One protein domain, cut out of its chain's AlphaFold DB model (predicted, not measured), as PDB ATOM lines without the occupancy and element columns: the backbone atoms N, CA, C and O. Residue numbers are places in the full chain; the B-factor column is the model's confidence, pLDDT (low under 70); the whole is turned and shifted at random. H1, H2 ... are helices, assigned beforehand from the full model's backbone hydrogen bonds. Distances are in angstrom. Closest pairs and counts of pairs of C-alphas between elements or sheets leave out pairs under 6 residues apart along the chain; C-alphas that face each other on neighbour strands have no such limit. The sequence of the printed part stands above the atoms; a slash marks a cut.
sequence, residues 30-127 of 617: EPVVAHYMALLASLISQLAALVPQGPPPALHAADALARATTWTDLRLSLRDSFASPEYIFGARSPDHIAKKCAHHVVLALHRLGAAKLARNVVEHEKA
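Overview. This is residues 30 to 127 of the 617 residues of the protein "PWWP domain-containing protein" of Rhodotorula graminis (strain WP1) (UniProt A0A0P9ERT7). Helix H5 runs through the middle, with the long helix H1 packed on one side and the short helical hairpin of H2 and H3 over the other. Past the last turn of H5, H6 turns off about perpendicular and reaches from H1 to H3; the small H4 packs near the first turns of H5. The printed part has 98 residues with six named helices, H1 to H6 in order, and no named strand: all helix. It is compact, with a radius of gyration of the C-alphas of 13.7 A and spans of 41 by 27 by 25 A.

Arrangement. Start with H1, residues 30 to 49; its closest C-alpha to H6, residues 114 to 127, is Ala 41, 5.0 A from Ala 114, at a steep tilt of 52 degrees. With residues 44 to 48 alone H1 touches the hub H5, residues 95 to 112, closest at Ile 44 and His 110, C-alphas 6.4 A apart. H2, residues 62 to 67, touches H5 at C-alphas 65 and 108, 6.0 A apart, at a shallow tilt of 16 degrees. H3, residues 71 to 82, forms a hairpin with H2 and is about perpendicular to H6, at 88 degrees, closest at C-alphas 71 and 120, 5.7 A apart. H4, residues 85 to 89, only just touches H5, with 3 pairs of C-alphas within 8 A, the closest 89 and 98, 5.6 A apart. H1 and H3 are apart. In each of the six helices every O i to N i+4 pair is within hydrogen-bond range.

Along the chain. Find C-alpha 30 at (-33.881, -70.244, 220.483); from there H1 runs 28.4 A. H5 runs 25.7 A from C-alpha 95 at (-61.813, -48.049, 203.802). H3 measures 15.8 A, and H6 19.8 A, to C-alpha 127 at (-38.747, -75.468, 205.352).

Size, cuts and confidence. The farthest C-alphas, Glu 30 and Pro 94, are 41.2 A apart. The printed part has no cut. Look to residues 50 to 61 for the long link, from H1 to H2. Residues 91 to 96 stand free. No printed residue is under 70 in pLDDT.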
ATOM      1  N   GLU A  30     -33.329 -70.896 219.294       83.00
ATOM      2  CA  GLU A  30     -33.881 -70.244 220.483       83.00
ATOM      3  C   GLU A  30     -33.640 -68.718 220.529       83.00
ATOM      4  O   GLU A  30     -34.613 -67.996 220.770       83.00
ATOM      5  N   PRO A  31     -32.441 -68.168 220.219       89.19
ATOM      6  CA  PRO A  31     -32.253 -66.715 220.187       89.19
ATOM      7  C   PRO A  31     -33.051 -66.018 219.069       89.19
ATOM      8  O   PRO A  31     -33.553 -64.911 219.276       89.19
ATOM      9  N   VAL A  32     -33.223 -66.657 217.904       89.69
ATOM     10  CA  VAL A  32     -33.998 -66.099 216.778       89.69
ATOM     11  C   VAL A  32     -35.490 -66.094 217.111       89.69
ATOM     12  O   VAL A  32     -36.159 -65.069 216.969       89.69
ATOM     13  N   VAL A  33     -36.002 -67.209 217.642       93.44
ATOM     14  CA  VAL A  33     -37.389 -67.335 218.109       93.44
ATOM     15  C   VAL A  33     -37.680 -66.342 219.236       93.44
ATOM     16  O   VAL A  33     -38.737 -65.710 219.220       93.44
ATOM     17  N   ALA A  34     -36.758 -66.145 220.185       93.31
ATOM     18  CA  ALA A  34     -36.908 -65.156 221.252       93.31
ATOM     19  C   ALA A  34     -36.976 -63.718 220.704       93.31
ATOM     20  O   ALA A  34     -37.856 -62.949 221.101       93.31
ATOM     21  N   HIS A  35     -36.110 -63.368 219.744       94.31
ATOM     22  CA  HIS A  35     -36.133 -62.062 219.083       94.31
ATOM     23  C   HIS A  35     -37.446 -61.823 218.317       94.31
ATOM     24  O   HIS A  35     -38.102 -60.795 218.511       94.31
ATOM     25  N   TYR A  36     -37.884 -62.791 217.502       96.25
ATOM     26  CA  TYR A  36     -39.154 -62.705 216.773       96.25
ATOM     27  C   TYR A  36     -40.354 -62.654 217.719       96.25
ATOM     28  O   TYR A  36     -41.271 -61.871 217.486       96.25
ATOM     29  N   MET A  37     -40.345 -63.407 218.820       96.75
ATOM     30  CA  MET A  37     -41.402 -63.354 219.832       96.75
ATOM     31  C   MET A  37     -41.513 -61.958 220.457       96.75
ATOM     32  O   MET A  37     -42.618 -61.426 220.539       96.75
ATOM     33  N   ALA A  38     -40.396 -61.347 220.866       95.81
ATOM     34  CA  ALA A  38     -40.397 -60.007 221.454       95.81
ATOM     35  C   ALA A  38     -40.911 -58.944 220.463       95.81
ATOM     36  O   ALA A  38     -41.759 -58.113 220.804       95.81
ATOM     37  N   LEU A  39     -40.452 -59.011 219.210       96.69
ATOM     38  CA  LEU A  39     -40.857 -58.086 218.154       96.69
ATOM     39  C   LEU A  39     -42.338 -58.258 217.769       96.69
ATOM     40  O   LEU A  39     -43.068 -57.269 217.674       96.69
ATOM     41  N   LEU A  40     -42.820 -59.497 217.623       96.56
ATOM     42  CA  LEU A  40     -44.229 -59.784 217.338       96.56
ATOM     43  C   LEU A  40     -45.146 -59.426 218.509       96.56
ATOM     44  O   LEU A  40     -46.239 -58.923 218.266       96.56
ATOM     45  N   ALA A  41     -44.719 -59.611 219.761       96.25
ATOM     46  CA  ALA A  41     -45.497 -59.191 220.928       96.25
ATOM     47  C   ALA A  41     -45.728 -57.670 220.925       96.25
ATOM     48  O   ALA A  41     -46.865 -57.220 221.074       96.25
ATOM     49  N   SER A  42     -44.675 -56.889 220.659       97.00
ATOM     50  CA  SER A  42     -44.776 -55.431 220.517       97.00
ATOM     51  C   SER A  42     -45.693 -55.027 219.355       97.00
ATOM     52  O   SER A  42     -46.583 -54.194 219.528       97.00
ATOM     53  N   LEU A  43     -45.544 -55.649 218.180       96.25
ATOM     54  CA  LEU A  43     -46.361 -55.326 217.006       96.25
ATOM     55  C   LEU A  43     -47.840 -55.708 217.173       96.25
ATOM     56  O   LEU A  43     -48.709 -54.920 216.804       96.25
ATOM     57  N   ILE A  44     -48.143 -56.873 217.751       95.88
ATOM     58  CA  ILE A  44     -49.521 -57.315 218.014       95.88
ATOM     59  C   ILE A  44     -50.175 -56.416 219.071       95.88
ATOM     60  O   ILE A  44     -51.328 -56.030 218.895       95.88
ATOM     61  N   SER A  45     -49.439 -56.010 220.111       95.44
ATOM     62  CA  SER A  45     -49.924 -55.050 221.112       95.44
ATOM     63  C   SER A  45     -50.234 -53.679 220.491       95.44
ATOM     64  O   SER A  45     -51.333 -53.153 220.678       95.44
ATOM     65  N   GLN A  46     -49.329 -53.142 219.659       95.06
ATOM     66  CA  GLN A  46     -49.565 -51.899 218.910       95.06
ATOM     67  C   GLN A  46     -50.775 -51.996 217.972       95.06
ATOM     68  O   GLN A  46     -51.529 -51.036 217.850       95.06
ATOM     69  N   LEU A  47     -50.963 -53.134 217.297       95.00
ATOM     70  CA  LEU A  47     -52.123 -53.357 216.435       95.00
ATOM     71  C   LEU A  47     -53.425 -53.431 217.237       95.00
ATOM     72  O   LEU A  47     -54.398 -52.790 216.851       95.00
ATOM     73  N   ALA A  48     -53.443 -54.160 218.355       92.50
ATOM     74  CA  ALA A  48     -54.611 -54.278 219.225       92.50
ATOM     75  C   ALA A  48     -55.052 -52.919 219.797       92.50
ATOM     76  O   ALA A  48     -56.247 -52.650 219.868       92.50
ATOM     77  N   ALA A  49     -54.106 -52.027 220.114       93.19
ATOM     78  CA  ALA A  49     -54.403 -50.662 220.557       93.19
ATOM     79  C   ALA A  49     -55.073 -49.781 219.477       93.19
ATOM     80  O   ALA A  49     -55.738 -48.805 219.815       93.19
ATOM     81  N   LEU A  50     -54.923 -50.118 218.188       92.38
ATOM     82  CA  LEU A  50     -55.564 -49.418 217.065       92.38
ATOM     83  C   LEU A  50     -56.925 -50.021 216.666       92.38
ATOM     84  O   LEU A  50     -57.601 -49.487 215.785       92.38
ATOM     85  N   VAL A  51     -57.323 -51.147 217.264       90.69
ATOM     86  CA  VAL A  51     -58.591 -51.818 216.958       90.69
ATOM     87  C   VAL A  51     -59.727 -51.203 217.792       90.69
ATOM     88  O   VAL A  51     -59.599 -51.101 219.012       90.69
ATOM     89  N   PRO A  52     -60.866 -50.819 217.174       85.56
ATOM     90  CA  PRO A  52     -62.030 -50.341 217.915       85.56
ATOM     91  C   PRO A  52     -62.534 -51.377 218.924       85.56
ATOM     92  O   PRO A  52     -62.773 -52.531 218.565       85.56
ATOM     93  N   GLN A  53     -62.737 -50.944 220.169       82.56
ATOM     94  CA  GLN A  53     -63.293 -51.772 221.238       82.56
ATOM     95  C   GLN A  53     -64.768 -52.083 220.943       82.56
ATOM     96  O   GLN A  53     -65.624 -51.201 221.006       82.56
ATOM     97  N   GLY A  54     -65.064 -53.331 220.584       80.12
ATOM     98  CA  GLY A  54     -66.408 -53.779 220.226       80.12
ATOM     99  C   GLY A  54     -66.405 -55.163 219.571       80.12
ATOM    100  O   GLY A  54     -65.334 -55.699 219.277       80.12
ATOM    101  N   PRO A  55     -67.584 -55.767 219.339       82.75
ATOM    102  CA  PRO A  55     -67.677 -57.043 218.640       82.75
ATOM    103  C   PRO A  55     -67.145 -56.914 217.202       82.75
ATOM    104  O   PRO A  55     -67.418 -55.904 216.541       82.75
ATOM    105  N   PRO A  56     -66.419 -57.922 216.684       82.75
ATOM    106  CA  PRO A  56     -65.876 -57.862 215.337       82.75
ATOM    107  C   PRO A  56     -67.000 -57.727 214.300       82.75
ATOM    108  O   PRO A  56     -67.977 -58.482 214.336       82.75
ATOM    109  N   PRO A  57     -66.876 -56.799 213.339       84.81
ATOM    110  CA  PRO A  57     -67.885 -56.613 212.303       84.81
ATOM    111  C   PRO A  57     -67.962 -57.846 211.396       84.81
ATOM    112  O   PRO A  57     -66.933 -58.409 211.027       84.81
ATOM    113  N   ALA A  58     -69.168 -58.247 210.989       85.69
ATOM    114  CA  ALA A  58     -69.365 -59.440 210.164       85.69
ATOM    115  C   ALA A  58     -68.531 -59.407 208.865       85.69
ATOM    116  O   ALA A  58     -68.555 -58.421 208.116       85.69
ATOM    117  N   LEU A  59     -67.810 -60.503 208.603       87.06
ATOM    118  CA  LEU A  59     -66.936 -60.702 207.447       87.06
ATOM    119  C   LEU A  59     -67.016 -62.171 207.007       87.06
ATOM    120  O   LEU A  59     -66.877 -63.062 207.835       87.06
ATOM    121  N   HIS A  60     -67.176 -62.441 205.709       81.06
ATOM    122  CA  HIS A  60     -67.271 -63.817 205.191       81.06
ATOM    123  C   HIS A  60     -65.989 -64.645 205.434       81.06
ATOM    124  O   HIS A  60     -66.046 -65.858 205.604       81.06
ATOM    125  N   ALA A  61     -64.824 -63.995 205.479       84.44
ATOM    126  CA  ALA A  61     -63.546 -64.632 205.800       84.44
ATOM    127  C   ALA A  61     -63.337 -64.889 207.308       84.44
ATOM    128  O   ALA A  61     -62.354 -65.534 207.676       84.44
ATOM    129  N   ALA A  62     -64.233 -64.402 208.182       87.75
ATOM    130  CA  ALA A  62     -64.081 -64.514 209.632       87.75
ATOM    131  C   ALA A  62     -63.901 -65.971 210.071       87.75
ATOM    132  O   ALA A  62     -62.955 -66.251 210.789       87.75
ATOM    133  N   ASP A  63     -64.719 -66.905 209.578       88.31
ATOM    134  CA  ASP A  63     -64.653 -68.321 209.973       88.31
ATOM    135  C   ASP A  63     -63.363 -69.026 209.518       88.31
ATOM    136  O   ASP A  63     -62.875 -69.933 210.192       88.31
ATOM    137  N   ALA A  64     -62.790 -68.626 208.378       89.06
ATOM    138  CA  ALA A  64     -61.524 -69.176 207.892       89.06
ATOM    139  C   ALA A  64     -60.362 -68.707 208.780       89.06
ATOM    140  O   ALA A  64     -59.675 -69.525 209.396       89.06
ATOM    141  N   LEU A  65     -60.239 -67.387 208.961       91.94
ATOM    142  CA  LEU A  65     -59.277 -66.779 209.886       91.94
ATOM    143  C   LEU A  65     -59.495 -67.275 211.326       91.94
ATOM    144  O   LEU A  65     -58.539 -67.489 212.072       91.94
ATOM    145  N   ALA A  66     -60.745 -67.538 211.716       91.06
ATOM    146  CA  ALA A  66     -61.100 -68.039 213.031       91.06
ATOM    147  C   ALA A  66     -60.760 -69.525 213.247       91.06
ATOM    148  O   ALA A  66     -60.695 -69.940 214.402       91.06
ATOM    149  N   ARG A  67     -60.476 -70.306 212.198       92.75
ATOM    150  CA  ARG A  67     -60.014 -71.702 212.324       92.75
ATOM    151  C   ARG A  67     -58.499 -71.872 212.221       92.75
ATOM    152  O   ARG A  67     -58.000 -72.907 212.643       92.75
ATOM    153  N   ALA A  68     -57.765 -70.876 211.726       93.62
ATOM    154  CA  ALA A  68     -56.309 -70.940 211.626       93.62
ATOM    155  C   ALA A  68     -55.636 -71.139 213.002       93.62
ATOM    156  O   ALA A  68     -55.771 -70.293 213.897       93.62
ATOM    157  N   THR A  69     -54.898 -72.243 213.173       93.81
ATOM    158  CA  THR A  69     -54.206 -72.571 214.435       93.81
ATOM    159  C   THR A  69     -52.687 -72.438 214.343       93.81
ATOM    160  O   THR A  69     -52.034 -72.281 215.380       93.81
ATOM    161  N   THR A  70     -52.129 -72.470 213.132       94.62
ATOM    162  CA  THR A  70     -50.707 -72.260 212.825       94.62
ATOM    163  C   THR A  70     -50.497 -71.005 211.968       94.62
ATOM    164  O   THR A  70     -51.452 -70.421 211.450       94.62
ATOM    165  N   TRP A  71     -49.239 -70.563 211.820       93.94
ATOM    166  CA  TRP A  71     -48.911 -69.481 210.880       93.94
ATOM    167  C   TRP A  71     -49.224 -69.896 209.439       93.94
ATOM    168  O   TRP A  71     -49.793 -69.102 208.699       93.94
ATOM    169  N   THR A  72     -48.941 -71.146 209.067       92.25
ATOM    170  CA  THR A  72     -49.224 -71.693 207.735       92.25
ATOM    171  C   THR A  72     -50.721 -71.663 207.415       92.25
ATOM    172  O   THR A  72     -51.098 -71.140 206.368       92.25
ATOM    173  N   ASP A  73     -51.584 -72.112 208.338       93.88
ATOM    174  CA  ASP A  73     -53.047 -72.042 208.158       93.88
ATOM    175  C   ASP A  73     -53.522 -70.592 207.991       93.88
ATOM    176  O   ASP A  73     -54.410 -70.311 207.182       93.88
ATOM    177  N   LEU A  74     -52.946 -69.666 208.771       95.00
ATOM    178  CA  LEU A  74     -53.306 -68.253 208.718       95.00
ATOM    179  C   LEU A  74     -52.844 -67.625 207.400       95.00
ATOM    180  O   LEU A  74     -53.646 -66.967 206.750       95.00
ATOM    181  N   ARG A  75     -51.597 -67.861 206.976       92.94
ATOM    182  CA  ARG A  75     -51.036 -67.419 205.689       92.94
ATOM    183  C   ARG A  75     -51.901 -67.897 204.524       92.94
ATOM    184  O   ARG A  75     -52.261 -67.081 203.681       92.94
ATOM    185  N   LEU A  76     -52.260 -69.183 204.494       91.50
ATOM    186  CA  LEU A  76     -53.143 -69.739 203.462       91.50
ATOM    187  C   LEU A  76     -54.526 -69.079 203.517       91.50
ATOM    188  O   LEU A  76     -54.962 -68.518 202.521       91.50
ATOM    189  N   SER A  77     -55.150 -68.997 204.696       94.38
ATOM    190  CA  SER A  77     -56.452 -68.328 204.862       94.38
ATOM    191  C   SER A  77     -56.431 -66.850 204.442       94.38
ATOM    192  O   SER A  77     -57.420 -66.353 203.905       94.38
ATOM    193  N   LEU A  78     -55.322 -66.138 204.679       93.50
ATOM    194  CA  LEU A  78     -55.109 -64.751 204.258       93.50
ATOM    195  C   LEU A  78     -54.952 -64.644 202.735       93.50
ATOM    196  O   LEU A  78     -55.606 -63.795 202.130       93.50
ATOM    197  N   ARG A  79     -54.134 -65.501 202.107       90.94
ATOM    198  CA  ARG A  79     -53.974 -65.542 200.642       90.94
ATOM    199  C   ARG A  79     -55.287 -65.937 199.952       90.94
ATOM    200  O   ARG A  79     -55.719 -65.226 199.053       90.94
ATOM    201  N   ASP A  80     -55.989 -66.958 200.434       90.56
ATOM    202  CA  ASP A  80     -57.271 -67.408 199.871       90.56
ATOM    203  C   ASP A  80     -58.381 -66.352 200.012       90.56
ATOM    204  O   ASP A  80     -59.193 -66.163 199.107       90.56
ATOM    205  N   SER A  81     -58.426 -65.637 201.144       90.81
ATOM    206  CA  SER A  81     -59.476 -64.640 201.410       90.81
ATOM    207  C   SER A  81     -59.209 -63.276 200.771       90.81
ATOM    208  O   SER A  81     -60.157 -62.532 200.506       90.81
ATOM    209  N   PHE A  82     -57.938 -62.905 200.587       89.38
ATOM    210  CA  PHE A  82     -57.533 -61.523 200.300       89.38
ATOM    211  C   PHE A  82     -56.473 -61.374 199.194       89.38
ATOM    212  O   PHE A  82     -56.112 -60.241 198.879       89.38
ATOM    213  N   ALA A  83     -55.981 -62.471 198.610       87.06
ATOM    214  CA  ALA A  83     -54.857 -62.566 197.667       87.06
ATOM    215  C   ALA A  83     -53.506 -62.069 198.220       87.06
ATOM    216  O   ALA A  83     -52.564 -62.848 198.359       87.06
ATOM    217  N   SER A  84     -53.392 -60.782 198.553       87.25
ATOM    218  CA  SER A  84     -52.161 -60.156 199.043       87.25
ATOM    219  C   SER A  84     -52.461 -59.003 200.014       87.25
ATOM    220  O   SER A  84     -53.545 -58.410 199.953       87.25
ATOM    221  N   PRO A  85     -51.512 -58.622 200.894       86.88
ATOM    222  CA  PRO A  85     -51.712 -57.488 201.797       86.88
ATOM    223  C   PRO A  85     -51.908 -56.170 201.033       86.88
ATOM    224  O   PRO A  85     -52.647 -55.299 201.486       86.88
ATOM    225  N   GLU A  86     -51.298 -56.021 199.856       86.38
ATOM    226  CA  GLU A  86     -51.441 -54.825 199.018       86.38
ATOM    227  C   GLU A  86     -52.796 -54.741 198.312       86.38
ATOM    228  O   GLU A  86     -53.294 -53.640 198.079       86.38
ATOM    229  N   TYR A  87     -53.417 -55.882 197.996       83.69
ATOM    230  CA  TYR A  87     -54.721 -55.920 197.340       83.69
ATOM    231  C   TYR A  87     -55.843 -55.463 198.286       83.69
ATOM    232  O   TYR A  87     -56.627 -54.580 197.934       83.69
ATOM    233  N   ILE A  88     -55.893 -56.011 199.507       85.62
ATOM    234  CA  ILE A  88     -56.977 -55.727 200.466       85.62
ATOM    235  C   ILE A  88     -56.754 -54.477 201.333       85.62
ATOM    236  O   ILE A  88     -57.722 -53.928 201.851       85.62
ATOM    237  N   PHE A  89     -55.507 -54.020 201.495       86.25
ATOM    238  CA  PHE A  89     -55.152 -52.837 202.299       86.25
ATOM    239  C   PHE A  89     -54.448 -51.736 201.481       86.25
ATOM    240  O   PHE A  89     -53.817 -50.828 202.034       86.25
ATOM    241  N   GLY A  90     -54.524 -51.819 200.151       82.75
ATOM    242  CA  GLY A  90     -54.107 -50.760 199.236       82.75
ATOM    243  C   GLY A  90     -55.184 -49.688 199.055       82.75
ATOM    244  O   GLY A  90     -56.362 -49.903 199.349       82.75
ATOM    245  N   ALA A  91     -54.791 -48.548 198.477       72.62
ATOM    246  CA  ALA A  91     -55.641 -47.365 198.265       72.62
ATOM    247  C   ALA A  91     -56.861 -47.574 197.332       72.62
ATOM    248  O   ALA A  91     -57.616 -46.640 197.086       72.62
ATOM    249  N   ARG A  92     -57.041 -48.780 196.777       73.81
ATOM    250  CA  ARG A  92     -58.193 -49.163 195.940       73.81
ATOM    251  C   ARG A  92     -59.294 -49.889 196.718       73.81
ATOM    252  O   ARG A  92     -60.401 -50.025 196.206       73.81
ATOM    253  N   SER A  93     -58.996 -50.387 197.917       82.00
ATOM    254  CA  SER A  93     -59.984 -51.053 198.767       82.00
ATOM    255  C   SER A  93     -60.862 -50.008 199.473       82.00
ATOM    256  O   SER A  93     -60.334 -49.002 199.943       82.00
ATOM    257  N   PRO A  94     -62.194 -50.189 199.573       85.19
ATOM    258  CA  PRO A  94     -63.026 -49.266 200.339       85.19
ATOM    259  C   PRO A  94     -62.641 -49.308 201.823       85.19
ATOM    260  O   PRO A  94     -62.683 -50.381 202.427       85.19
ATOM    261  N   ASP A  95     -62.335 -48.154 202.426       86.00
ATOM    262  CA  ASP A  95     -61.813 -48.049 203.802       86.00
ATOM    263  C   ASP A  95     -62.611 -48.854 204.832       86.00
ATOM    264  O   ASP A  95     -62.050 -49.477 205.731       86.00
ATOM    265  N   HIS A  96     -63.938 -48.867 204.706       85.69
ATOM    266  CA  HIS A  96     -64.812 -49.597 205.617       85.69
ATOM    267  C   HIS A  96     -64.686 -51.125 205.474       85.69
ATOM    268  O   HIS A  96     -64.879 -51.833 206.456       85.69
ATOM    269  N   ILE A  97     -64.349 -51.651 204.291       88.31
ATOM    270  CA  ILE A  97     -64.042 -53.077 204.085       88.31
ATOM    271  C   ILE A  97     -62.631 -53.362 204.595       88.31
ATOM    272  O   ILE A  97     -62.451 -54.287 205.385       88.31
ATOM    273  N   ALA A  98     -61.657 -52.527 204.226       90.69
ATOM    274  CA  ALA A  98     -60.273 -52.655 204.668       90.69
ATOM    275  C   ALA A  98     -60.175 -52.689 206.206       90.69
ATOM    276  O   ALA A  98     -59.549 -53.588 206.763       90.69
ATOM    277  N   LYS A  99     -60.875 -51.789 206.914       91.00
ATOM    278  CA  LYS A  99     -60.939 -51.766 208.388       91.00
ATOM    279  C   LYS A  99     -61.600 -53.018 208.979       91.00
ATOM    280  O   LYS A  99     -61.113 -53.529 209.986       91.00
ATOM    281  N   LYS A 100     -62.658 -53.557 208.352       91.38
ATOM    282  CA  LYS A 100     -63.277 -54.834 208.768       91.38
ATOM    283  C   LYS A 100     -62.293 -55.996 208.635       91.38
ATOM    284  O   LYS A 100     -62.114 -56.745 209.590       91.38
ATOM    285  N   CYS A 101     -61.626 -56.122 207.488       92.44
ATOM    286  CA  CYS A 101     -60.612 -57.153 207.267       92.44
ATOM    287  C   CYS A 101     -59.452 -57.007 208.261       92.44
ATOM    288  O   CYS A 101     -59.099 -57.977 208.925       92.44
ATOM    289  N   ALA A 102     -58.928 -55.790 208.440       94.38
ATOM    290  CA  ALA A 102     -57.853 -55.482 209.378       94.38
ATOM    291  C   ALA A 102     -58.193 -55.931 210.810       94.38
ATOM    292  O   ALA A 102     -57.383 -56.612 211.434       94.38
ATOM    293  N   HIS A 103     -59.406 -55.638 211.293       94.06
ATOM    294  CA  HIS A 103     -59.891 -56.083 212.605       94.06
ATOM    295  C   HIS A 103     -59.798 -57.616 212.763       94.06
ATOM    296  O   HIS A 103     -59.243 -58.103 213.746       94.06
ATOM    297  N   HIS A 104     -60.274 -58.389 211.778       94.31
ATOM    298  CA  HIS A 104     -60.199 -59.860 211.813       94.31
ATOM    299  C   HIS A 104     -58.767 -60.401 211.741       94.31
ATOM    300  O   HIS A 104     -58.455 -61.374 212.427       94.31
ATOM    301  N   VAL A 105     -57.874 -59.760 210.978       95.50
ATOM    302  CA  VAL A 105     -56.451 -60.141 210.946       95.50
ATOM    303  C   VAL A 105     -55.788 -59.906 212.308       95.50
ATOM    304  O   VAL A 105     -55.066 -60.783 212.780       95.50
ATOM    305  N   VAL A 106     -56.070 -58.785 212.988       96.19
ATOM    306  CA  VAL A 106     -55.540 -58.537 214.345       96.19
ATOM    307  C   VAL A 106     -56.052 -59.577 215.343       96.19
ATOM    308  O   VAL A 106     -55.249 -60.117 216.100       96.19
ATOM    309  N   LEU A 107     -57.346 -59.921 215.318       95.00
ATOM    310  CA  LEU A 107     -57.899 -60.962 216.196       95.00
ATOM    311  C   LEU A 107     -57.257 -62.337 215.952       95.00
ATOM    312  O   LEU A 107     -56.938 -63.042 216.911       95.00
ATOM    313  N   ALA A 108     -57.019 -62.709 214.691       95.81
ATOM    314  CA  ALA A 108     -56.342 -63.959 214.355       95.81
ATOM    315  C   ALA A 108     -54.892 -63.980 214.878       95.81
ATOM    316  O   ALA A 108     -54.504 -64.927 215.565       95.81
ATOM    317  N   LEU A 109     -54.117 -62.915 214.629       96.38
ATOM    318  CA  LEU A 109     -52.744 -62.774 215.131       96.38
ATOM    319  C   LEU A 109     -52.685 -62.805 216.666       96.38
ATOM    320  O   LEU A 109     -51.849 -63.508 217.236       96.38
ATOM    321  N   HIS A 110     -53.599 -62.099 217.336       95.25
ATOM    322  CA  HIS A 110     -53.683 -62.072 218.796       95.25
ATOM    323  C   HIS A 110     -54.012 -63.453 219.379       95.25
ATOM    324  O   HIS A 110     -53.424 -63.844 220.386       95.25
ATOM    325  N   ARG A 111     -54.913 -64.223 218.750       95.50
ATOM    326  CA  ARG A 111     -55.244 -65.583 219.208       95.50
ATOM    327  C   ARG A 111     -54.085 -66.562 219.033       95.50
ATOM    328  O   ARG A 111     -53.874 -67.398 219.904       95.50
ATOM    329  N   LEU A 112     -53.365 -66.501 217.911       95.38
ATOM    330  CA  LEU A 112     -52.172 -67.332 217.714       95.38
ATOM    331  C   LEU A 112     -51.090 -67.003 218.753       95.38
ATOM    332  O   LEU A 112     -50.456 -67.914 219.281       95.38
ATOM    333  N   GLY A 113     -50.920 -65.717 219.066       95.81
ATOM    334  CA  GLY A 113     -49.967 -65.229 220.054       95.81
ATOM    335  C   GLY A 113     -48.529 -65.191 219.530       95.81
ATOM    336  O   GLY A 113     -48.102 -66.010 218.711       95.81
ATOM    337  N   ALA A 114     -47.751 -64.227 220.026       95.31
ATOM    338  CA  ALA A 114     -46.407 -63.938 219.522       95.31
ATOM    339  C   ALA A 114     -45.444 -65.136 219.605       95.31
ATOM    340  O   ALA A 114     -44.701 -65.384 218.660       95.31
ATOM    341  N   ALA A 115     -45.492 -65.913 220.693       93.06
ATOM    342  CA  ALA A 115     -44.626 -67.079 220.885       93.06
ATOM    343  C   ALA A 115     -44.896 -68.198 219.863       93.06
ATOM    344  O   ALA A 115     -43.957 -68.799 219.340       93.06
ATOM    345  N   LYS A 116     -46.173 -68.466 219.547       94.75
ATOM    346  CA  LYS A 116     -46.544 -69.497 218.568       94.75
ATOM    347  C   LYS A 116     -46.262 -69.028 217.144       94.75
ATOM    348  O   LYS A 116     -45.765 -69.811 216.343       94.75
ATOM    349  N   LEU A 117     -46.537 -67.756 216.837       95.62
ATOM    350  CA  LEU A 117     -46.185 -67.160 215.546       95.62
ATOM    351  C   LEU A 117     -44.674 -67.220 215.302       95.62
ATOM    352  O   LEU A 117     -44.277 -67.735 214.267       95.62
ATOM    353  N   ALA A 118     -43.846 -66.789 216.259       95.88
ATOM    354  CA  ALA A 118     -42.389 -66.798 216.120       95.88
ATOM    355  C   ALA A 118     -41.824 -68.195 215.805       95.88
ATOM    356  O   ALA A 118     -41.036 -68.331 214.873       95.88
ATOM    357  N   ARG A 119     -42.270 -69.237 216.524       94.19
ATOM    358  CA  ARG A 119     -41.860 -70.631 216.261       94.19
ATOM    359  C   ARG A 119     -42.286 -71.100 214.871       94.19
ATOM    360  O   ARG A 119     -41.431 -71.462 214.071       94.19
ATOM    361  N   ASN A 120     -43.580 -70.997 214.553       94.56
ATOM    362  CA  ASN A 120     -44.113 -71.439 213.260       94.56
ATOM    363  C   ASN A 120     -43.477 -70.683 212.072       94.56
ATOM    364  O   ASN A 120     -43.373 -71.224 210.976       94.56
ATOM    365  N   VAL A 121     -43.100 -69.412 212.264       94.38
ATOM    366  CA  VAL A 121     -42.419 -68.593 211.254       94.38
ATOM    367  C   VAL A 121     -41.007 -69.114 210.993       94.38
ATOM    368  O   VAL A 121     -40.683 -69.362 209.836       94.38
ATOM    369  N   VAL A 122     -40.208 -69.354 212.039       92.88
ATOM    370  CA  VAL A 122     -38.847 -69.908 211.895       92.88
ATOM    371  C   VAL A 122     -38.883 -71.322 211.302       92.88
ATOM    372  O   VAL A 122     -38.092 -71.641 210.417       92.88
ATOM    373  N   GLU A 123     -39.839 -72.161 211.714       90.88
ATOM    374  CA  GLU A 123     -40.072 -73.483 211.112       90.88
ATOM    375  C   GLU A 123     -40.403 -73.383 209.610       90.88
ATOM    376  O   GLU A 123     -39.852 -74.131 208.799       90.88
ATOM    377  N   HIS A 124     -41.248 -72.424 209.215       89.06
ATOM    378  CA  HIS A 124     -41.593 -72.187 207.811       89.06
ATOM    379  C   HIS A 124     -40.408 -71.632 206.999       89.06
ATOM    380  O   HIS A 124     -40.231 -72.008 205.840       89.06
ATOM    381  N   GLU A 125     -39.590 -70.743 207.566       89.88
ATOM    382  CA  GLU A 125     -38.381 -70.226 206.906       89.88
ATOM    383  C   GLU A 125     -37.357 -71.336 206.676       89.88
ATOM    384  O   GLU A 125     -36.812 -71.454 205.580       89.88
ATOM    385  N   LYS A 126     -37.172 -72.226 207.656       87.38
ATOM    386  CA  LYS A 126     -36.338 -73.425 207.508       87.38
ATOM    387  C   LYS A 126     -36.841 -74.366 206.423       87.38
ATOM    388  O   LYS A 126     -36.046 -74.819 205.602       87.38
ATOM    389  N   ALA A 127     -38.145 -74.640 206.393       85.69
ATOM    390  CA  ALA A 127     -38.747 -75.468 205.352       85.69
ATOM    391  C   ALA A 127     -38.559 -74.848 203.953       85.69
ATOM    392  O   ALA A 127     -38.219 -75.558 203.007       85.69
TER     393      ALA A 127